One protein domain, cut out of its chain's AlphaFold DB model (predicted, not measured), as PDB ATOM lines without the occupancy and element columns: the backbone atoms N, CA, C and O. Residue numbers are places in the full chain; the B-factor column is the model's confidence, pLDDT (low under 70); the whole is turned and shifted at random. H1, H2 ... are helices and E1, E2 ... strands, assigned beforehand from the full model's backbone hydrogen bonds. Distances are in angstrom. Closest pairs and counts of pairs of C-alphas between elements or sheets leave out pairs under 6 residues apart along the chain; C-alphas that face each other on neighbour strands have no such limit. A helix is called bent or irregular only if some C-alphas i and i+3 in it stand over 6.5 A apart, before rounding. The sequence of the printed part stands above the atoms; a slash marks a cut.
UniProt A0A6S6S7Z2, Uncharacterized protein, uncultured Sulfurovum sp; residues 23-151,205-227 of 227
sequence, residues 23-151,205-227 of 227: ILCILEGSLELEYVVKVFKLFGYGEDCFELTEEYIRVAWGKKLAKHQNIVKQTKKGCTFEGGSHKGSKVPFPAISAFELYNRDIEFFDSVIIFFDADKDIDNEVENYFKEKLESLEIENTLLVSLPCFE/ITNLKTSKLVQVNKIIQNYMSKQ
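AT A GLANCE: This is residues 23 to 151 and 205 to 227 of the 227 residues of an uncharacterized protein of uncultured Sulfurovum sp (UniProt A0A6S6S7Z2). A four-stranded parallel sheet forms the core, with H3 and H4 covering one face and H1 and H5 the other; beyond its edge strand E2 comes the short helix H2, and a small hairpin of E3 and E4 packs on H2, far from the middle of the domain. The 152 printed residues hold five named helices and six named strands, in the order E1 H1 H2 E2 E3 E4 H3 E5 H4 E6 H5, and the class is mixed, helices and strands. The larger sheet has the order E2 E1 E5 E6, parallel throughout, and the smaller one is the antiparallel pair E3 and E4. The whole is compact and rounded, with a radius of gyration of the C-alphas of 14.7 A and spans of 39 by 39 by 31 A.

IN THESE COORDINATES: E1, residues 23 to 27, begins at C-alpha 23 (-5.726, -28.958, -122.501) and is 12.0 A long from first to last C-alpha. H1, residues 30 to 42, measures 18.3 A, and H2, residues 49 to 55, measures 10.1 A. The short strands are E2, residues 57 to 60, 9.8 A; E3, residues 72 to 75, 9.6 A; and E4, residues 78 to 81, 10.2 A. H3, residues 93 to 108, starts at C-alpha 93 (1.861, -39.092, -106.233) and is 23.3 A long; it has a kink of 58 degrees near residue 102 and is irregular, with C-alphas 104 and 107 standing 7.9 A apart. E5, residues 109 to 115, spans 16.7 A, H4, residues 123 to 135, 18.3 A, and E6, residues 141 to 145, 13.2 A. H5, residues 212 to 225, is 20.4 A long and ends at C-alpha 225 (-6.078, -26.018, -135.641).

HOW THE PARTS SIT: In the larger sheet E1 and E5 are inner strands, parallel at 15 degrees, with N 24 and O 111 at 2.9 A. E2 and E1 are parallel at 31 degrees, with N 25 and O 58 at 2.8 A; E5 and E6 are parallel at 9 degrees, with N 145 and O 114 at 2.8 A. The larger sheet and the helices on its two faces make three layers, with H3 and H4 on one face of the sheet and H1 and H5 on the other. H3, at a height over the sheet of 8.9 A, lies over E1 and E5, and H4, at 10.0 A, lies over E6 on the same face. H3 touches H4 with residues 93 to 96 alone, the closest C-alphas being those of Phe 93 and Val 126, 6.4 A, at a shallow tilt of 8 degrees, the same way. On the opposite face H1 lies over E2 and E1 at 10.7 A, and H5 over E5 and E6 at 9.4 A. H1 touches H5 with residues 39 to 40 alone, at a steep tilt of 47 degrees, the closest C-alphas being those of Val 39 and Asn 217, 6.5 A. E1, H1 H2, E2 and E5, H4, E6 are strand-helix-strand units, parallel neighbour strands with helices between, each with a right-handed crossover. H2 stands at the sheet's level, and its closest C-alpha pair with E3 is Phe 50 and Gln 74, 5.9 A. E3 and E4 form a hairpin, antiparallel at 146 degrees, with N 73 and O 80 at 2.8 A. Every O i to N i+4 pair is within hydrogen-bond range in H1, H2, H4 and H5; in H3 it is 6 of 12.

THE WHOLE: The C-alphas of Gly 88 and Ser 225, 41.8 A, are the two farthest apart. Residues 152 to 204 are not printed, and C-alphas 151 and 205 are 15.9 A apart across the cut, in the link from E6 to H5. The links from E2 to E3 and from E4 to H3 are long. The mean pLDDT of the printed part is 84.2; it is under 70 at residues 64 to 68, 87 to 88, 119 to 122, 140 and 206 to 210.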
ATOM      1  N   ILE A  23      -6.488 -27.735-122.797       93.88
ATOM      2  CA  ILE A  23      -5.726 -28.958-122.501       93.88
ATOM      3  C   ILE A  23      -5.378 -28.968-121.009       93.88
ATOM      4  O   ILE A  23      -4.812 -28.000-120.510       93.88
ATOM      5  N   LEU A  24      -5.676 -30.047-120.284       94.31
ATOM      6  CA  LEU A  24      -5.151 -30.247-118.931       94.31
ATOM      7  C   LEU A  24      -3.732 -30.818-119.018       94.31
ATOM      8  O   LEU A  24      -3.539 -31.912-119.540       94.31
ATOM      9  N   CYS A  25      -2.752 -30.099-118.482       94.88
ATOM     10  CA  CYS A  25      -1.354 -30.508-118.401       94.88
ATOM     11  C   CYS A  25      -0.968 -30.757-116.938       94.88
ATOM     12  O   CYS A  25      -0.839 -29.817-116.152       94.88
ATOM     13  N   ILE A  26      -0.761 -32.018-116.563       94.12
ATOM     14  CA  ILE A  26      -0.221 -32.388-115.250       94.12
ATOM     15  C   ILE A  26       1.278 -32.596-115.419       94.12
ATOM     16  O   ILE A  26       1.686 -33.577-116.033       94.12
ATOM     17  N   LEU A  27       2.078 -31.647-114.942       93.25
ATOM     18  CA  LEU A  27       3.511 -31.574-115.241       93.25
ATOM     19  C   LEU A  27       4.317 -31.646-113.951       93.25
ATOM     20  O   LEU A  27       4.023 -30.904-113.015       93.25
ATOM     21  N   GLU A  28       5.335 -32.500-113.903       89.50
ATOM     22  CA  GLU A  28       6.233 -32.563-112.752       89.50
ATOM     23  C   GLU A  28       7.123 -31.326-112.638       89.50
ATOM     24  O   GLU A  28       7.160 -30.712-111.573       89.50
ATOM     25  N   GLY A  29       7.830 -30.944-113.700       89.56
ATOM     26  CA  GLY A  29       8.878 -29.932-113.664       89.56
ATOM     27  C   GLY A  29       8.671 -28.777-114.643       89.56
ATOM     28  O   GLY A  29       7.719 -28.696-115.424       89.56
ATOM     29  N   SER A  30       9.598 -27.817-114.580       90.75
ATOM     30  CA  SER A  30       9.606 -26.679-115.500       90.75
ATOM     31  C   SER A  30      10.060 -27.066-116.907       90.75
ATOM     32  O   SER A  30       9.721 -26.367-117.856       90.75
ATOM     33  N   LEU A  31      10.824 -28.151-117.054       90.00
ATOM     34  CA  LEU A  31      11.341 -28.598-118.346       90.00
ATOM     35  C   LEU A  31      10.205 -29.109-119.250       90.00
ATOM     36  O   LEU A  31      10.157 -28.777-120.434       90.00
ATOM     37  N   GLU A  32       9.243 -29.829-118.677       92.31
ATOM     38  CA  GLU A  32       8.031 -30.299-119.352       92.31
ATOM     39  C   GLU A  32       7.162 -29.111-119.787       92.31
ATOM     40  O   GLU A  32       6.638 -29.091-120.903       92.31
ATOM     41  N   LEU A  33       7.042 -28.080-118.938       93.75
ATOM     42  CA  LEU A  33       6.336 -26.846-119.294       93.75
ATOM     43  C   LEU A  33       7.036 -26.116-120.446       93.75
ATOM     44  O   LEU A  33       6.370 -25.701-121.394       93.75
ATOM     45  N   GLU A  34       8.363 -25.971-120.387       92.81
ATOM     46  CA  GLU A  34       9.151 -25.362-121.466       92.81
ATOM     47  C   GLU A  34       8.934 -26.098-122.795       92.81
ATOM     48  O   GLU A  34       8.779 -25.452-123.836       92.81
ATOM     49  N   TYR A  35       8.854 -27.431-122.762       92.75
ATOM     50  CA  TYR A  35       8.542 -28.241-123.936       92.75
ATOM     51  C   TYR A  35       7.145 -27.958-124.487       92.75
ATOM     52  O   TYR A  35       7.014 -27.631-125.667       92.75
ATOM     53  N   VAL A  36       6.104 -28.020-123.652       94.06
ATOM     54  CA  VAL A  36       4.723 -27.737-124.083       94.06
ATOM     55  C   VAL A  36       4.630 -26.337-124.695       94.06
ATOM     56  O   VAL A  36       4.136 -26.187-125.813       94.06
ATOM     57  N   VAL A  37       5.186 -25.320-124.028       94.06
ATOM     58  CA  VAL A  37       5.226 -23.935-124.531       94.06
ATOM     59  C   VAL A  37       5.923 -23.863-125.889       94.06
ATOM     60  O   VAL A  37       5.424 -23.215-126.809       94.06
ATOM     61  N   LYS A  38       7.070 -24.535-126.044       93.19
ATOM     62  CA  LYS A  38       7.805 -24.564-127.311       93.19
ATOM     63  C   LYS A  38       6.963 -25.154-128.440       93.19
ATOM     64  O   LYS A  38       6.970 -24.599-129.537       93.19
ATOM     65  N   VAL A  39       6.240 -26.242-128.186       93.12
ATOM     66  CA  VAL A  39       5.386 -26.891-129.191       93.12
ATOM     67  C   VAL A  39       4.234 -25.974-129.605       93.12
ATOM     68  O   VAL A  39       3.999 -25.809-130.798       93.12
ATOM     69  N   PHE A  40       3.577 -25.297-128.657       94.25
ATOM     70  CA  PHE A  40       2.564 -24.279-128.972       94.25
ATOM     71  C   PHE A  40       3.127 -23.160-129.857       94.25
ATOM     72  O   PHE A  40       2.511 -22.795-130.859       94.25
ATOM     73  N   LYS A  41       4.327 -22.653-129.541       93.00
ATOM     74  CA  LYS A  41       4.998 -21.621-130.351       93.00
ATOM     75  C   LYS A  41       5.298 -22.087-131.773       93.00
ATOM     76  O   LYS A  41       5.124 -21.325-132.718       93.00
ATOM     77  N   LEU A  42       5.707 -23.346-131.941       91.81
ATOM     78  CA  LEU A  42       5.930 -23.939-133.264       91.81
ATOM     79  C   LEU A  42       4.641 -24.057-134.092       91.81
ATOM     80  O   LEU A  42       4.722 -24.115-135.314       91.81
ATOM     81  N   PHE A  43       3.471 -24.045-133.451       91.44
ATOM     82  CA  PHE A  43       2.162 -24.048-134.107       91.44
ATOM     83  C   PHE A  43       1.460 -22.679-134.075       91.44
ATOM     84  O   PHE A  43       0.237 -22.607-134.157       91.44
ATOM     85  N   GLY A  44       2.232 -21.590-133.995       89.19
ATOM     86  CA  GLY A  44       1.738 -20.227-134.221       89.19
ATOM     87  C   GLY A  44       1.309 -19.462-132.970       89.19
ATOM     88  O   GLY A  44       0.827 -18.339-133.094       89.19
ATOM     89  N   TYR A  45       1.499 -20.014-131.769       91.31
ATOM     90  CA  TYR A  45       1.278 -19.261-130.536       91.31
ATOM     91  C   TYR A  45       2.369 -18.192-130.336       91.31
ATOM     92  O   TYR A  45       3.555 -18.516-130.284       91.31
ATOM     93  N   GLY A  46       1.974 -16.919-130.238       86.38
ATOM     94  CA  GLY A  46       2.907 -15.783-130.184       86.38
ATOM     95  C   GLY A  46       3.209 -15.240-128.785       86.38
ATOM     96  O   GLY A  46       4.228 -14.577-128.604       86.38
ATOM     97  N   GLU A  47       2.354 -15.533-127.807       87.94
ATOM     98  CA  GLU A  47       2.394 -14.892-126.491       87.94
ATOM     99  C   GLU A  47       3.314 -15.630-125.494       87.94
ATOM    100  O   GLU A  47       4.035 -16.590-125.824       87.94
ATOM    101  N   ASP A  48       3.356 -15.133-124.256       88.25
ATOM    102  CA  ASP A  48       4.177 -15.713-123.202       88.25
ATOM    103  C   ASP A  48       3.557 -16.967-122.559       88.25
ATOM    104  O   ASP A  48       2.417 -17.358-122.784       88.25
ATOM    105  N   CYS A  49       4.367 -17.669-121.774       91.00
ATOM    106  CA  CYS A  49       3.950 -18.906-121.124       91.00
ATOM    107  C   CYS A  49       2.868 -18.709-120.058       91.00
ATOM    108  O   CYS A  49       2.132 -19.656-119.804       91.00
ATOM    109  N   PHE A  50       2.768 -17.541-119.419       91.81
ATOM    110  CA  PHE A  50       1.703 -17.292-118.454       91.81
ATOM    111  C   PHE A  50       0.361 -17.185-119.181       91.81
ATOM    112  O   PHE A  50      -0.563 -17.925-118.835       91.81
ATOM    113  N   GLU A  51       0.290 -16.401-120.257       91.56
ATOM    114  CA  GLU A  51      -0.938 -16.294-121.053       91.56
ATOM    115  C   GLU A  51      -1.353 -17.637-121.661       91.56
ATOM    116  O   GLU A  51      -2.536 -17.973-121.721       91.56
ATOM    117  N   LEU A  52      -0.384 -18.494-122.001       93.50
ATOM    118  CA  LEU A  52      -0.683 -19.824-122.529       93.50
ATOM    119  C   LEU A  52      -1.473 -20.640-121.505       93.50
ATOM    120  O   LEU A  52      -2.444 -21.322-121.845       93.50
ATOM    121  N   THR A  53      -1.051 -20.553-120.243       92.12
ATOM    122  CA  THR A  53      -1.680 -21.242-119.111       92.12
ATOM    123  C   THR A  53      -2.970 -20.594-118.614       92.12
ATOM    124  O   THR A  53      -3.751 -21.229-117.902       92.12
ATOM    125  N   GLU A  54      -3.224 -19.344-118.992       88.06
ATOM    126  CA  GLU A  54      -4.486 -18.671-118.705       88.06
ATOM    127  C   GLU A  54      -5.531 -18.915-119.790       88.06
ATOM    128  O   GLU A  54      -6.716 -18.925-119.464       88.06
ATOM    129  N   GLU A  55      -5.140 -19.187-121.037       88.06
ATOM    130  CA  GLU A  55      -6.080 -19.261-122.164       88.06
ATOM    131  C   GLU A  55      -6.233 -20.655-122.793       88.06
ATOM    132  O   GLU A  55      -7.357 -21.067-123.087       88.06
ATOM    133  N   TYR A  56      -5.138 -21.398-122.985       92.12
ATOM    134  CA  TYR A  56      -5.111 -22.606-123.833       92.12
ATOM    135  C   TYR A  56      -4.917 -23.891-123.033       92.12
ATOM    136  O   TYR A  56      -5.520 -24.923-123.340       92.12
ATOM    137  N   ILE A  57      -4.083 -23.846-121.995       93.88
ATOM    138  CA  ILE A  57      -3.769 -25.018-121.176       93.88
ATOM    139  C   ILE A  57      -4.056 -24.741-119.707       93.88
ATOM    140  O   ILE A  57      -3.959 -23.615-119.247       93.88
ATOM    141  N   ARG A  58      -4.397 -25.772-118.942       93.25
ATOM    142  CA  ARG A  58      -4.471 -25.723-117.485       93.25
ATOM    143  C   ARG A  58      -3.314 -26.531-116.932       93.25
ATOM    144  O   ARG A  58      -3.287 -27.737-117.133       93.25
ATOM    145  N   VAL A  59      -2.384 -25.892-116.230       93.44
ATOM    146  CA  VAL A  59      -1.223 -26.587-115.653       93.44
ATOM    147  C   VAL A  59      -1.484 -26.934-114.190       93.44
ATOM    148  O   VAL A  59      -1.989 -26.101-113.434       93.44
ATOM    149  N   ALA A  60      -1.152 -28.159-113.780       92.25
ATOM    150  CA  ALA A  60      -1.352 -28.631-112.413       92.25
ATOM    151  C   ALA A  60      -0.226 -29.561-111.930       92.25
ATOM    152  O   ALA A  60       0.313 -30.354-112.695       92.25
ATOM    153  N   TRP A  61       0.080 -29.493-110.630       90.69
ATOM    154  CA  TRP A  61       0.955 -30.437-109.931       90.69
ATOM    155  C   TRP A  61       0.632 -30.460-108.433       90.69
ATOM    156  O   TRP A  61       0.631 -29.421-107.766       90.69
ATOM    157  N   GLY A  62       0.352 -31.643-107.886       87.00
ATOM    158  CA  GLY A  62      -0.064 -31.799-106.494       87.00
ATOM    159  C   GLY A  62      -1.386 -31.106-106.149       87.00
ATOM    160  O   GLY A  62      -2.158 -30.684-107.006       87.00
ATOM    161  N   LYS A  63      -1.645 -30.998-104.841       72.94
ATOM    162  CA  LYS A  63      -2.829 -30.335-104.256       72.94
ATOM    163  C   LYS A  63      -2.542 -28.938-103.705       72.94
ATOM    164  O   LYS A  63      -3.371 -28.364-103.007       72.94
ATOM    165  N   LYS A  64      -1.338 -28.415-103.954       61.84
ATOM    166  CA  LYS A  64      -0.808 -27.233-103.259       61.84
ATOM    167  C   LYS A  64      -1.586 -25.952-103.575       61.84
ATOM    168  O   LYS A  64      -1.543 -25.011-102.793       61.84
ATOM    169  N   LEU A  65      -2.303 -25.933-104.696       61.59
ATOM    170  CA  LEU A  65      -3.065 -24.791-105.175       61.59
ATOM    171  C   LEU A  65      -4.516 -25.210-105.424       61.59
ATOM    172  O   LEU A  65      -4.786 -26.298-105.934       61.59
ATOM    173  N   ALA A  66      -5.456 -24.346-105.035       62.19
ATOM    174  CA  ALA A  66      -6.877 -24.570-105.290       62.19
ATOM    175  C   ALA A  66      -7.155 -24.639-106.803       62.19
ATOM    176  O   ALA A  66      -6.406 -24.076-107.601       62.19
ATOM    177  N   LYS A  67      -8.284 -25.247-107.204       63.38
ATOM    178  CA  LYS A  67      -8.687 -25.457-108.614       63.38
ATOM    179  C   LYS A  67      -8.676 -24.189-109.488       63.38
ATOM    180  O   LYS A  67      -8.686 -24.318-110.705       63.38
ATOM    181  N   HIS A  68      -8.630 -22.990-108.908       67.81
ATOM    182  CA  HIS A  68      -8.620 -21.705-109.623       67.81
ATOM    183  C   HIS A  68      -7.264 -20.991-109.638       67.81
ATOM    184  O   HIS A  68      -7.114 -19.985-110.318       67.81
ATOM    185  N   GLN A  69      -6.264 -21.489-108.915       74.56
ATOM    186  CA  GLN A  69      -4.937 -20.880-108.888       74.56
ATOM    187  C   GLN A  69      -4.063 -21.476-109.987       74.56
ATOM    188  O   GLN A  69      -4.088 -22.687-110.211       74.56
ATOM    189  N   ASN A  70      -3.337 -20.623-110.702       82.25
ATOM    190  CA  ASN A  70      -2.371 -21.050-111.701       82.25
ATOM    191  C   ASN A  70      -1.030 -21.359-111.015       82.25
ATOM    192  O   ASN A  70      -0.526 -20.553-110.231       82.25
ATOM    193  N   ILE A  71      -0.482 -22.549-111.275       88.50
ATOM    194  CA  ILE A  71       0.837 -22.970-110.775       88.50
ATOM    195  C   ILE A  71       1.989 -22.332-111.565       88.50
ATOM    196  O   ILE A  71       3.153 -22.428-111.175       88.50
ATOM    197  N   VAL A  72       1.663 -21.663-112.670       90.19
ATOM    198  CA  VAL A  72       2.555 -20.786-113.415       90.19
ATOM    199  C   VAL A  72       2.258 -19.347-113.016       90.19
ATOM    200  O   VAL A  72       1.111 -18.906-113.021       90.19
ATOM    201  N   LYS A  73       3.302 -18.606-112.651       89.75
ATOM    202  CA  LYS A  73       3.213 -17.202-112.245       89.75
ATOM    203  C   LYS A  73       4.001 -16.318-113.186       89.75
ATOM    204  O   LYS A  73       5.138 -16.646-113.522       89.75
ATOM    205  N   GLN A  74       3.445 -15.159-113.515       89.12
ATOM    206  CA  GLN A  74       4.199 -14.109-114.181       89.12
ATOM    207  C   GLN A  74       5.122 -13.401-113.185       89.12
ATOM    208  O   GLN A  74       4.700 -12.957-112.116       89.12
ATOM    209  N   THR A  75       6.400 -13.280-113.536       86.81
ATOM    210  CA  THR A  75       7.399 -12.540-112.757       86.81
ATOM    211  C   THR A  75       8.131 -11.538-113.644       86.81
ATOM    212  O   THR A  75       8.057 -11.591-114.868       86.81
ATOM    213  N   LYS A  76       8.934 -10.653-113.037       83.56
ATOM    214  CA  LYS A  76       9.799  -9.716-113.782       83.56
ATOM    215  C   LYS A  76      10.818 -10.409-114.701       83.56
ATOM    216  O   LYS A  76      11.372  -9.757-115.576       83.56
ATOM    217  N   LYS A  77      11.102 -11.697-114.475       80.44
ATOM    218  CA  LYS A  77      12.041 -12.505-115.270       80.44
ATOM    219  C   LYS A  77      11.326 -13.419-116.279       80.44
ATOM    220  O   LYS A  77      11.977 -14.268-116.877       80.44
ATOM    221  N   GLY A  78      10.011 -13.254-116.452       82.81
ATOM    222  CA  GLY A  78       9.144 -14.137-117.237       82.81
ATOM    223  C   GLY A  78       8.330 -15.086-116.357       82.81
ATOM    224  O   GLY A  78       8.213 -14.878-115.142       82.81
ATOM    225  N   CYS A  79       7.767 -16.131-116.956       86.69
ATOM    226  CA  CYS A  79       6.966 -17.098-116.216       86.69
ATOM    227  C   CYS A  79       7.827 -17.982-115.300       86.69
ATOM    228  O   CYS A  79       8.963 -18.336-115.615       86.69
ATOM    229  N   THR A  80       7.280 -18.345-114.145       89.00
ATOM    230  CA  THR A  80       7.883 -19.269-113.179       89.00
ATOM    231  C   THR A  80       6.887 -20.368-112.847       89.00
ATOM    232  O   THR A  80       5.725 -20.084-112.572       89.00
ATOM    233  N   PHE A  81       7.346 -21.615-112.863       90.06
ATOM    234  CA  PHE A  81       6.559 -22.797-112.523       90.06
ATOM    235  C   PHE A  81       6.808 -23.211-111.066       90.06
ATOM    236  O   PHE A  81       7.957 -23.283-110.637       90.06
ATOM    237  N   GLU A  82       5.745 -23.487-110.308       87.06
ATOM    238  CA  GLU A  82       5.824 -23.809-108.871       87.06
ATOM    239  C   GLU A  82       5.630 -25.301-108.532       87.06
ATOM    240  O   GLU A  82       5.368 -25.638-107.373       87.06
ATOM    241  N   GLY A  83       5.731 -26.198-109.518       84.19
ATOM    242  CA  GLY A  83       5.682 -27.645-109.289       84.19
ATOM    243  C   GLY A  83       7.016 -28.254-108.838       84.19
ATOM    244  O   GLY A  83       7.876 -27.581-108.268       84.19
ATOM    245  N   GLY A  84       7.174 -29.555-109.077       81.38
ATOM    246  CA  GLY A  84       8.382 -30.324-108.779       81.38
ATOM    247  C   GLY A  84       8.346 -31.102-107.465       81.38
ATOM    248  O   GLY A  84       7.345 -31.163-106.741       81.38
ATOM    249  N   SER A  85       9.482 -31.723-107.160       74.38
ATOM    250  CA  SER A  85       9.700 -32.464-105.921       74.38
ATOM    251  C   SER A  85       9.872 -31.516-104.726       74.38
ATOM    252  O   SER A  85      10.657 -30.568-104.757       74.38
ATOM    253  N   HIS A  86       9.173 -31.795-103.627       71.38
ATOM    254  CA  HIS A  86       9.397 -31.141-102.335       71.38
ATOM    255  C   HIS A  86       9.911 -32.164-101.320       71.38
ATOM    256  O   HIS A  86       9.546 -33.338-101.380       71.38
ATOM    257  N   LYS A  87      10.744 -31.727-100.368       69.06
ATOM    258  CA  LYS A  87      11.285 -32.603 -99.318       69.06
ATOM    259  C   LYS A  87      10.142 -33.319 -98.581       69.06
ATOM    260  O   LYS A  87       9.242 -32.661 -98.068       69.06
ATOM    261  N   GLY A  88      10.184 -34.653 -98.543       67.06
ATOM    262  CA  GLY A  88       9.146 -35.495 -97.928       67.06
ATOM    263  C   GLY A  88       7.949 -35.833 -98.829       67.06
ATOM    264  O   GLY A  88       7.036 -36.522 -98.382       67.06
ATOM    265  N   SER A  89       7.933 -35.381-100.087       70.50
ATOM    266  CA  SER A  89       6.930 -35.796-101.071       70.50
ATOM    267  C   SER A  89       7.267 -37.171-101.647       70.50
ATOM    268  O   SER A  89       8.388 -37.397-102.100       70.50
ATOM    269  N   LYS A  90       6.279 -38.070-101.675       75.44
ATOM    270  CA  LYS A  90       6.344 -39.323-102.433       75.44
ATOM    271  C   LYS A  90       6.060 -39.034-103.907       75.44
ATOM    272  O   LYS A  90       4.935 -39.203-104.362       75.44
ATOM    273  N   VAL A  91       7.025 -38.502-104.643       73.12
ATOM    274  CA  VAL A  91       6.867 -38.349-106.099       73.12
ATOM    275  C   VAL A  91       6.818 -39.742-106.747       73.12
ATOM    276  O   VAL A  91       7.550 -40.606-106.264       73.12
ATOM    277  N   PRO A  92       5.949 -39.984-107.753       80.19
ATOM    278  CA  PRO A  92       5.094 -39.020-108.460       80.19
ATOM    279  C   PRO A  92       3.618 -38.931-107.998       80.19
ATOM    280  O   PRO A  92       2.780 -38.427-108.746       80.19
ATOM    281  N   PHE A  93       3.247 -39.281-106.748       85.75
ATOM    282  CA  PHE A  93       1.861 -39.092-106.233       85.75
ATOM    283  C   PHE A  93       1.252 -37.692-106.425       85.75
ATOM    284  O   PHE A  93       0.019 -37.597-106.533       85.75
ATOM    285  N   PRO A  94       2.020 -36.581-106.430       88.88
ATOM    286  CA  PRO A  94       1.453 -35.280-106.748       88.88
ATOM    287  C   PRO A  94       0.708 -35.245-108.093       88.88
ATOM    288  O   PRO A  94      -0.268 -34.501-108.194       88.88
ATOM    289  N   ALA A  95       1.075 -36.077-109.074       90.25
ATOM    290  CA  ALA A  95       0.344 -36.207-110.332       90.25
ATOM    291  C   ALA A  95      -1.098 -36.699-110.104       90.25
ATOM    292  O   ALA A  95      -2.043 -36.044-110.544       90.25
ATOM    293  N   ILE A  96      -1.287 -37.788-109.342       91.00
ATOM    294  CA  ILE A  96      -2.622 -38.307-108.964       91.00
ATOM    295  C   ILE A  96      -3.424 -37.223-108.250       91.00
ATOM    296  O   ILE A  96      -4.591 -36.971-108.539       91.00
ATOM    297  N   SER A  97      -2.774 -36.554-107.300       89.62
ATOM    298  CA  SER A  97      -3.403 -35.508-106.504       89.62
ATOM    299  C   SER A  97      -3.884 -34.332-107.357       89.62
ATOM    300  O   SER A  97      -4.961 -33.807-107.080       89.62
ATOM    301  N   ALA A  98      -3.118 -33.943-108.380       91.12
ATOM    302  CA  ALA A  98      -3.525 -32.941-109.356       91.12
ATOM    303  C   ALA A  98      -4.689 -33.436-110.219       91.12
ATOM    304  O   ALA A  98      -5.662 -32.708-110.388       91.12
ATOM    305  N   PHE A  99      -4.633 -34.671-110.716       91.88
ATOM    306  CA  PHE A  99      -5.703 -35.242-111.534       91.88
ATOM    307  C   PHE A  99      -7.042 -35.263-110.791       91.88
ATOM    308  O   PHE A  99      -8.039 -34.760-111.303       91.88
ATOM    309  N   GLU A 100      -7.063 -35.735-109.543       90.75
ATOM    310  CA  GLU A 100      -8.288 -35.808-108.735       90.75
ATOM    311  C   GLU A 100      -8.921 -34.435-108.446       90.75
ATOM    312  O   GLU A 100     -10.136 -34.350-108.256       90.75
ATOM    313  N   LEU A 101      -8.146 -33.341-108.461       89.31
ATOM    314  CA  LEU A 101      -8.704 -31.985-108.352       89.31
ATOM    315  C   LEU A 101      -9.564 -31.595-109.562       89.31
ATOM    316  O   LEU A 101     -10.483 -30.788-109.416       89.31
ATOM    317  N   TYR A 102      -9.262 -32.146-110.738       88.25
ATOM    318  CA  TYR A 102      -9.937 -31.832-112.000       88.25
ATOM    319  C   TYR A 102     -10.811 -32.976-112.519       88.25
ATOM    320  O   TYR A 102     -11.596 -32.756-113.431       88.25
ATOM    321  N   ASN A 103     -10.745 -34.163-111.914       85.94
ATOM    322  CA  ASN A 103     -11.461 -35.369-112.335       85.94
ATOM    323  C   ASN A 103     -12.984 -35.152-112.477       85.94
ATOM    324  O   ASN A 103     -13.605 -35.605-113.432       85.94
ATOM    325  N   ARG A 104     -13.596 -34.369-111.579       83.81
ATOM    326  CA  ARG A 104     -15.039 -34.045-111.641       83.81
ATOM    327  C   ARG A 104     -15.435 -33.125-112.795       83.81
ATOM    328  O   ARG A 104     -16.618 -33.011-113.092       83.81
ATOM    329  N   ASP A 105     -14.461 -32.449-113.384       86.25
ATOM    330  CA  ASP A 105     -14.611 -31.421-114.408       86.25
ATOM    331  C   ASP A 105     -13.821 -31.791-115.665       86.25
ATOM    332  O   ASP A 105     -13.532 -30.943-116.509       86.25
ATOM    333  N   ILE A 106     -13.437 -33.063-115.774       87.38
ATOM    334  CA  ILE A 106     -12.537 -33.541-116.812       87.38
ATOM    335  C   ILE A 106     -13.174 -33.372-118.203       87.38
ATOM    336  O   ILE A 106     -12.489 -33.028-119.159       87.38
ATOM    337  N   GLU A 107     -14.509 -33.459-118.279       84.56
ATOM    338  CA  GLU A 107     -15.330 -33.229-119.480       84.56
ATOM    339  C   GLU A 107     -15.177 -31.823-120.099       84.56
ATOM    340  O   GLU A 107     -15.478 -31.622-121.282       84.56
ATOM    341  N   PHE A 108     -14.688 -30.845-119.326       85.31
ATOM    342  CA  PHE A 108     -14.431 -29.476-119.789       85.31
ATOM    343  C   PHE A 108     -13.056 -29.297-120.443       85.31
ATOM    344  O   PHE A 108     -12.748 -28.205-120.929       85.31
ATOM    345  N   PHE A 109     -12.236 -30.345-120.481       90.06
ATOM    346  CA  PHE A 109     -10.968 -30.348-121.198       90.06
ATOM    347  C   PHE A 109     -11.108 -31.071-122.539       90.06
ATOM    348  O   PHE A 109     -11.861 -32.033-122.673       90.06
ATOM    349  N   ASP A 110     -10.380 -30.588-123.544       90.50
ATOM    350  CA  ASP A 110     -10.292 -31.239-124.859       90.50
ATOM    351  C   ASP A 110      -9.326 -32.420-124.838       90.50
ATOM    352  O   ASP A 110      -9.412 -33.340-125.653       90.50
ATOM    353  N   SER A 111      -8.330 -32.361-123.958       92.88
ATOM    354  CA  SER A 111      -7.256 -33.344-123.875       92.88
ATOM    355  C   SER A 111      -6.622 -33.325-122.491       92.88
ATOM    356  O   SER A 111      -6.641 -32.299-121.804       92.88
ATOM    357  N   VAL A 112      -6.021 -34.447-122.103       93.44
ATOM    358  CA  VAL A 112      -5.265 -34.587-120.853       93.44
ATOM    359  C   VAL A 112      -3.862 -35.086-121.184       93.44
ATOM    360  O   VAL A 112      -3.703 -36.146-121.780       93.44
ATOM    361  N   ILE A 113      -2.844 -34.327-120.791       94.38
ATOM    362  CA  ILE A 113      -1.434 -34.670-120.978       94.38
ATOM    363  C   ILE A 113      -0.767 -34.720-119.607       94.38
ATOM    364  O   ILE A 113      -0.864 -33.772-118.827       94.38
ATOM    365  N   ILE A 114      -0.089 -35.825-119.314       92.94
ATOM    366  CA  ILE A 114       0.533 -36.089-118.017       92.94
ATOM    367  C   ILE A 114       2.008 -36.416-118.232       92.94
ATOM    368  O   ILE A 114       2.329 -37.356-118.961       92.94
ATOM    369  N   PHE A 115       2.880 -35.653-117.579       90.81
ATOM    370  CA  PHE A 115       4.320 -35.878-117.522       90.81
ATOM    371  C   PHE A 115       4.778 -36.004-116.071       90.81
ATOM    372  O   PHE A 115       4.544 -35.100-115.263       90.81
ATOM    373  N   PHE A 116       5.454 -37.102-115.758       87.19
ATOM    374  CA  PHE A 116       6.226 -37.270-114.529       87.19
ATOM    375  C   PHE A 116       7.365 -38.245-114.790       87.19
ATOM    376  O   PHE A 116       7.280 -39.040-115.721       87.19
ATOM    377  N   ASP A 117       8.411 -38.212-113.981       81.12
ATOM    378  CA  ASP A 117       9.512 -39.154-114.139       81.12
ATOM    379  C   ASP A 117       9.237 -40.443-113.368       81.12
ATOM    380  O   ASP A 117       8.785 -40.418-112.221       81.12
ATOM    381  N   ALA A 118       9.524 -41.583-113.997       72.12
ATOM    382  CA  ALA A 118       9.558 -42.869-113.319       72.12
ATOM    383  C   ALA A 118      10.944 -43.085-112.679       72.12
ATOM    384  O   ALA A 118      11.754 -43.891-113.152       72.12
ATOM    385  N   ASP A 119      11.247 -42.287-111.648       66.88
ATOM    386  CA  ASP A 119      12.532 -42.301-110.947       66.88
ATOM    387  C   ASP A 119      12.475 -42.673-109.449       66.88
ATOM    388  O   ASP A 119      13.507 -42.601-108.776       66.88
ATOM    389  N   LYS A 120      11.321 -43.105-108.906       63.66
ATOM    390  CA  LYS A 120      11.111 -43.313-107.454       63.66
ATOM    391  C   LYS A 120      10.352 -44.594-107.093       63.66
ATOM    392  O   LYS A 120       9.689 -45.234-107.897       63.66
ATOM    393  N   ASP A 121      10.421 -44.963-105.812       56.12
ATOM    394  CA  ASP A 121      10.000 -46.261-105.240       56.12
ATOM    395  C   ASP A 121       8.544 -46.725-105.524       56.12
ATOM    396  O   ASP A 121       8.162 -47.826-105.131       56.12
ATOM    397  N   ILE A 122       7.701 -45.906-106.160       66.88
ATOM    398  CA  ILE A 122       6.240 -46.078-106.286       66.88
ATOM    399  C   ILE A 122       5.696 -45.821-107.706       66.88
ATOM    400  O   ILE A 122       4.482 -45.727-107.895       66.88
ATOM    401  N   ASP A 123       6.557 -45.714-108.717       77.00
ATOM    402  CA  ASP A 123       6.159 -45.304-110.075       77.00
ATOM    403  C   ASP A 123       5.116 -46.226-110.711       77.00
ATOM    404  O   ASP A 123       4.163 -45.760-111.335       77.00
ATOM    405  N   ASN A 124       5.247 -47.537-110.485       80.81
ATOM    406  CA  ASN A 124       4.314 -48.535-111.008       80.81
ATOM    407  C   ASN A 124       2.884 -48.322-110.488       80.81
ATOM    408  O   ASN A 124       1.926 -48.549-111.223       80.81
ATOM    409  N   GLU A 125       2.721 -47.878-109.238       86.25
ATOM    410  CA  GLU A 125       1.400 -47.604-108.661       86.25
ATOM    411  C   GLU A 125       0.748 -46.399-109.348       86.25
ATOM    412  O   GLU A 125      -0.414 -46.460-109.754       86.25
ATOM    413  N   VAL A 126       1.516 -45.322-109.536       87.38
ATOM    414  CA  VAL A 126       1.029 -44.096-110.180       87.38
ATOM    415  C   VAL A 126       0.729 -44.324-111.659       87.38
ATOM    416  O   VAL A 126      -0.295 -43.862-112.164       87.38
ATOM    417  N   GLU A 127       1.578 -45.076-112.355       87.12
ATOM    418  CA  GLU A 127       1.354 -45.440-113.749       87.12
ATOM    419  C   GLU A 127       0.109 -46.315-113.924       87.12
ATOM    420  O   GLU A 127      -0.706 -46.032-114.803       87.12
ATOM    421  N   ASN A 128      -0.074 -47.336-113.082       88.81
ATOM    422  CA  ASN A 128      -1.257 -48.196-113.141       88.81
ATOM    423  C   ASN A 128      -2.536 -47.406-112.859       88.81
ATOM    424  O   ASN A 128      -3.501 -47.532-113.611       88.81
ATOM    425  N   TYR A 129      -2.516 -46.519-111.858       91.19
ATOM    426  CA  TYR A 129      -3.631 -45.614-111.593       91.19
ATOM    427  C   TYR A 129      -4.008 -44.806-112.844       91.19
ATOM    428  O   TYR A 129      -5.183 -44.728-113.201       91.19
ATOM    429  N   PHE A 130      -3.031 -44.216-113.542       91.50
ATOM    430  CA  PHE A 130      -3.328 -43.418-114.730       91.50
ATOM    431  C   PHE A 130      -3.753 -44.250-115.932       91.50
ATOM    432  O   PHE A 130      -4.637 -43.802-116.654       91.50
ATOM    433  N   LYS A 131      -3.197 -45.446-116.142       88.56
ATOM    434  CA  LYS A 131      -3.675 -46.356-117.196       88.56
ATOM    435  C   LYS A 131      -5.163 -46.650-117.017       88.56
ATOM    436  O   LYS A 131      -5.945 -46.366-117.916       88.56
ATOM    437  N   GLU A 132      -5.562 -47.084-115.822       90.19
ATOM    438  CA  GLU A 132      -6.964 -47.385-115.510       90.19
ATOM    439  C   GLU A 132      -7.867 -46.152-115.634       90.19
ATOM    440  O   GLU A 132      -8.958 -46.214-116.206       90.19
ATOM    441  N   LYS A 133      -7.430 -45.002-115.102       90.38
ATOM    442  CA  LYS A 133      -8.247 -43.785-115.141       90.38
ATOM    443  C   LYS A 133      -8.407 -43.242-116.546       90.38
ATOM    444  O   LYS A 133      -9.536 -42.933-116.912       90.38
ATOM    445  N   LEU A 134      -7.329 -43.127-117.315       89.06
ATOM    446  CA  LEU A 134      -7.376 -42.534-118.650       89.06
ATOM    447  C   LEU A 134      -8.170 -43.400-119.637       89.06
ATOM    448  O   LEU A 134      -8.872 -42.831-120.467       89.06
ATOM    449  N   GLU A 135      -8.136 -44.731-119.507       85.75
ATOM    450  CA  GLU A 135      -8.982 -45.649-120.294       85.75
ATOM    451  C   GLU A 135     -10.483 -45.461-120.020       85.75
ATOM    452  O   GLU A 135     -11.307 -45.686-120.902       85.75
ATOM    453  N   SER A 136     -10.846 -45.023-118.809       84.94
ATOM    454  CA  SER A 136     -12.243 -44.787-118.421       84.94
ATOM    455  C   SER A 136     -12.795 -43.412-118.824       84.94
ATOM    456  O   SER A 136     -13.979 -43.148-118.611       84.94
ATOM    457  N   LEU A 137     -11.964 -42.515-119.367       83.75
ATOM    458  CA  LEU A 137     -12.384 -41.161-119.730       83.75
ATOM    459  C   LEU A 137     -13.014 -41.117-121.124       83.75
ATOM    460  O   LEU A 137     -12.443 -41.604-122.092       83.75
ATOM    461  N   GLU A 138     -14.119 -40.385-121.262       78.06
ATOM    462  CA  GLU A 138     -14.718 -40.037-122.562       78.06
ATOM    463  C   GLU A 138     -13.981 -38.867-123.258       78.06
ATOM    464  O   GLU A 138     -14.590 -38.008-123.895       78.06
ATOM    465  N   ILE A 139     -12.656 -38.787-123.102       76.56
ATOM    466  CA  ILE A 139     -11.815 -37.752-123.715       76.56
ATOM    467  C   ILE A 139     -10.982 -38.401-124.806       76.56
ATOM    468  O   ILE A 139     -10.193 -39.299-124.541       76.56
ATOM    469  N   GLU A 140     -11.135 -37.898-126.030       69.31
ATOM    470  CA  GLU A 140     -10.523 -38.474-127.232       69.31
ATOM    471  C   GLU A 140      -8.988 -38.532-127.158       69.31
ATOM    472  O   GLU A 140      -8.368 -39.426-127.724       69.31
ATOM    473  N   ASN A 141      -8.362 -37.586-126.451       82.88
ATOM    474  CA  ASN A 141      -6.913 -37.432-126.427       82.88
ATOM    475  C   ASN A 141      -6.381 -37.407-124.989       82.88
ATOM    476  O   ASN A 141      -6.325 -36.355-124.344       82.88
ATOM    477  N   THR A 142      -5.961 -38.570-124.498       84.31
ATOM    478  CA  THR A 142      -5.247 -38.720-123.227       84.31
ATOM    479  C   THR A 142      -3.835 -39.241-123.482       84.31
ATOM    480  O   THR A 142      -3.620 -40.096-124.340       84.31
ATOM    481  N   LEU A 143      -2.838 -38.696-122.781       88.12
ATOM    482  CA  LEU A 143      -1.445 -39.093-122.965       88.12
ATOM    483  C   LEU A 143      -0.671 -39.109-121.649       88.12
ATOM    484  O   LEU A 143      -0.636 -38.114-120.927       88.12
ATOM    485  N   LEU A 144       0.004 -40.232-121.398       85.81
ATOM    486  CA  LEU A 144       0.889 -40.444-120.257       85.81
ATOM    487  C   LEU A 144       2.347 -40.634-120.710       85.81
ATOM    488  O   LEU A 144       2.703 -41.616-121.378       85.81
ATOM    489  N   VAL A 145       3.208 -39.715-120.283       83.12
ATOM    490  CA  VAL A 145       4.657 -39.751-120.492       83.12
ATOM    491  C   VAL A 145       5.343 -39.907-119.133       83.12
ATOM    492  O   VAL A 145       5.609 -38.923-118.455       83.12
ATOM    493  N   SER A 146       5.568 -41.165-118.743       77.19
ATOM    494  CA  SER A 146       6.193 -41.556-117.469       77.19
ATOM    495  C   SER A 146       7.548 -42.248-117.643       77.19
ATOM    496  O   SER A 146       8.540 -41.906-117.011       77.19
ATOM    497  N   LEU A 147       7.590 -43.244-118.531       74.94
ATOM    498  CA  LEU A 147       8.732 -44.147-118.655       74.94
ATOM    499  C   LEU A 147       9.738 -43.747-119.742       74.94
ATOM    500  O   LEU A 147       9.318 -43.418-120.858       74.94
ATOM    501  N   PRO A 148      11.040 -43.977-119.488       71.19
ATOM    502  CA  PRO A 148      11.677 -44.066-118.162       71.19
ATOM    503  C   PRO A 148      11.769 -42.701-117.456       71.19
ATOM    504  O   PRO A 148      11.831 -42.657-116.236       71.19
ATOM    505  N   CYS A 149      11.770 -41.605-118.216       82.88
ATOM    506  CA  CYS A 149      11.571 -40.228-117.746       82.88
ATOM    507  C   CYS A 149      11.480 -39.270-118.932       82.88
ATOM    508  O   CYS A 149      11.702 -39.673-120.081       82.88
ATOM    509  N   PHE A 150      11.182 -37.997-118.689       85.00
ATOM    510  CA  PHE A 150      11.043 -37.019-119.758       85.00
ATOM    511  C   PHE A 150      12.323 -36.866-120.603       85.00
ATOM    512  O   PHE A 150      12.247 -36.876-121.835       85.00
ATOM    513  N   GLU A 151      13.517 -36.852-120.000       84.12
ATOM    514  CA  GLU A 151      14.789 -36.718-120.731       84.12
ATOM    515  C   GLU A 151      15.027 -37.847-121.734       84.12
ATOM    516  O   GLU A 151      15.544 -37.614-122.828       84.12
ATOM    517  N   ILE A 205       9.703 -32.231-135.479       72.31
ATOM    518  CA  ILE A 205       8.524 -32.811-134.829       72.31
ATOM    519  C   ILE A 205       7.792 -33.792-135.750       72.31
ATOM    520  O   ILE A 205       7.320 -34.830-135.285       72.31
ATOM    521  N   THR A 206       7.701 -33.487-137.045       65.12
ATOM    522  CA  THR A 206       6.975 -34.315-138.021       65.12
ATOM    523  C   THR A 206       7.731 -35.580-138.424       65.12
ATOM    524  O   THR A 206       7.110 -36.547-138.863       65.12
ATOM    525  N   ASN A 207       9.057 -35.591-138.261       62.41
ATOM    526  CA  ASN A 207       9.921 -36.681-138.723       62.41
ATOM    527  C   ASN A 207      10.149 -37.787-137.683       62.41
ATOM    528  O   ASN A 207      10.594 -38.879-138.040       62.41
ATOM    529  N   LEU A 208       9.823 -37.549-136.412       64.38
ATOM    530  CA  LEU A 208       9.903 -38.583-135.385       64.38
ATOM    531  C   LEU A 208       8.730 -39.563-135.523       64.38
ATOM    532  O   LEU A 208       7.565 -39.174-135.494       64.38
ATOM    533  N   LYS A 209       9.035 -40.858-135.675       57.25
ATOM    534  CA  LYS A 209       8.017 -41.907-135.871       57.25
ATOM    535  C   LYS A 209       7.589 -42.615-134.580       57.25
ATOM    536  O   LYS A 209       6.508 -43.191-134.558       57.25
ATOM    537  N   THR A 210       8.405 -42.583-133.524       58.56
ATOM    538  CA  THR A 210       8.282 -43.519-132.384       58.56
ATOM    539  C   THR A 210       8.303 -42.875-130.995       58.56
ATOM    540  O   THR A 210       8.123 -43.581-130.006       58.56
ATOM    541  N   SER A 211       8.472 -41.555-130.881       70.44
ATOM    542  CA  SER A 211       8.510 -40.892-129.571       70.44
ATOM    543  C   SER A 211       7.103 -40.592-129.046       70.44
ATOM    544  O   SER A 211       6.261 -40.082-129.790       70.44
ATOM    545  N   LYS A 212       6.846 -40.813-127.746       74.88
ATOM    546  CA  LYS A 212       5.608 -40.350-127.078       74.88
ATOM    547  C   LYS A 212       5.400 -38.838-127.250       74.88
ATOM    548  O   LYS A 212       4.266 -38.374-127.326       74.88
ATOM    549  N   LEU A 213       6.483 -38.078-127.423       80.38
ATOM    550  CA  LEU A 213       6.441 -36.643-127.707       80.38
ATOM    551  C   LEU A 213       5.786 -36.300-129.048       80.38
ATOM    552  O   LEU A 213       5.179 -35.242-129.179       80.38
ATOM    553  N   VAL A 214       5.808 -37.207-130.025       81.50
ATOM    554  CA  VAL A 214       5.074 -37.032-131.290       81.50
ATOM    555  C   VAL A 214       3.572 -36.980-131.036       81.50
ATOM    556  O   VAL A 214       2.868 -36.203-131.676       81.50
ATOM    557  N   GLN A 215       3.071 -37.780-130.092       85.12
ATOM    558  CA  GLN A 215       1.657 -37.761-129.725       85.12
ATOM    559  C   GLN A 215       1.301 -36.452-129.013       85.12
ATOM    560  O   GLN A 215       0.303 -35.838-129.379       85.12
ATOM    561  N   VAL A 216       2.160 -35.956-128.109       87.88
ATOM    562  CA  VAL A 216       2.006 -34.618-127.494       87.88
ATOM    563  C   VAL A 216       1.870 -33.552-128.582       87.88
ATOM    564  O   VAL A 216       0.953 -32.734-128.556       87.88
ATOM    565  N   ASN A 217       2.754 -33.602-129.578       88.56
ATOM    566  CA  ASN A 217       2.795 -32.624-130.656       88.56
ATOM    567  C   ASN A 217       1.542 -32.672-131.523       88.56
ATOM    568  O   ASN A 217       0.999 -31.622-131.849       88.56
ATOM    569  N   LYS A 218       1.048 -33.873-131.844       88.50
ATOM    570  CA  LYS A 218      -0.216 -34.057-132.570       88.50
ATOM    571  C   LYS A 218      -1.408 -33.526-131.784       88.50
ATOM    572  O   LYS A 218      -2.248 -32.852-132.370       88.50
ATOM    573  N   ILE A 219      -1.472 -33.787-130.475       90.94
ATOM    574  CA  ILE A 219      -2.538 -33.260-129.610       90.94
ATOM    575  C   ILE A 219      -2.541 -31.728-129.663       90.94
ATOM    576  O   ILE A 219      -3.577 -31.129-129.942       90.94
ATOM    577  N   ILE A 220      -1.379 -31.095-129.473       91.56
ATOM    578  CA  ILE A 220      -1.260 -29.630-129.489       91.56
ATOM    579  C   ILE A 220      -1.551 -29.058-130.883       91.56
ATOM    580  O   ILE A 220      -2.295 -28.089-130.995       91.56
ATOM    581  N   GLN A 221      -1.029 -29.662-131.953       90.69
ATOM    582  CA  GLN A 221      -1.297 -29.237-133.329       90.69
ATOM    583  C   GLN A 221      -2.796 -29.287-133.653       90.69
ATOM    584  O   GLN A 221      -3.361 -28.310-134.146       90.69
ATOM    585  N   ASN A 222      -3.446 -30.412-133.344       89.69
ATOM    586  CA  ASN A 222      -4.878 -30.595-133.561       89.69
ATOM    587  C   ASN A 222      -5.683 -29.589-132.741       89.69
ATOM    588  O   ASN A 222      -6.633 -29.001-133.255       89.69
ATOM    589  N   TYR A 223      -5.291 -29.362-131.488       90.81
ATOM    590  CA  TYR A 223      -5.921 -28.371-130.630       90.81
ATOM    591  C   TYR A 223      -5.815 -26.964-131.219       90.81
ATOM    592  O   TYR A 223      -6.835 -26.291-131.327       90.81
ATOM    593  N   MET A 224      -4.623 -26.552-131.660       89.19
ATOM    594  CA  MET A 224      -4.379 -25.237-132.264       89.19
ATOM    595  C   MET A 224      -5.132 -25.042-133.582       89.19
ATOM    596  O   MET A 224      -5.608 -23.947-133.843       89.19
ATOM    597  N   SER A 225      -5.313 -26.096-134.383       87.38
ATOM    598  CA  SER A 225      -6.078 -26.018-135.641       87.38
ATOM    599  C   SER A 225      -7.585 -25.788-135.455       87.38
ATOM    600  O   SER A 225      -8.268 -25.414-136.406       87.38
ATOM    601  N   LYS A 226      -8.109 -26.040-134.247       84.44
ATOM    602  CA  LYS A 226      -9.522 -25.843-133.886       84.44
ATOM    603  C   LYS A 226      -9.796 -24.458-133.280       84.44
ATOM    604  O   LYS A 226     -10.958 -24.171-132.988       84.44
ATOM    605  N   GLN A 227      -8.751 -23.656-133.037       72.69
ATOM    606  CA  GLN A 227      -8.837 -22.324-132.424       72.69
ATOM    607  C   GLN A 227      -9.034 -21.223-133.453       72.69
ATOM    608  O   GLN A 227      -9.747 -20.260-133.092       72.69
TER     609      GLN A 227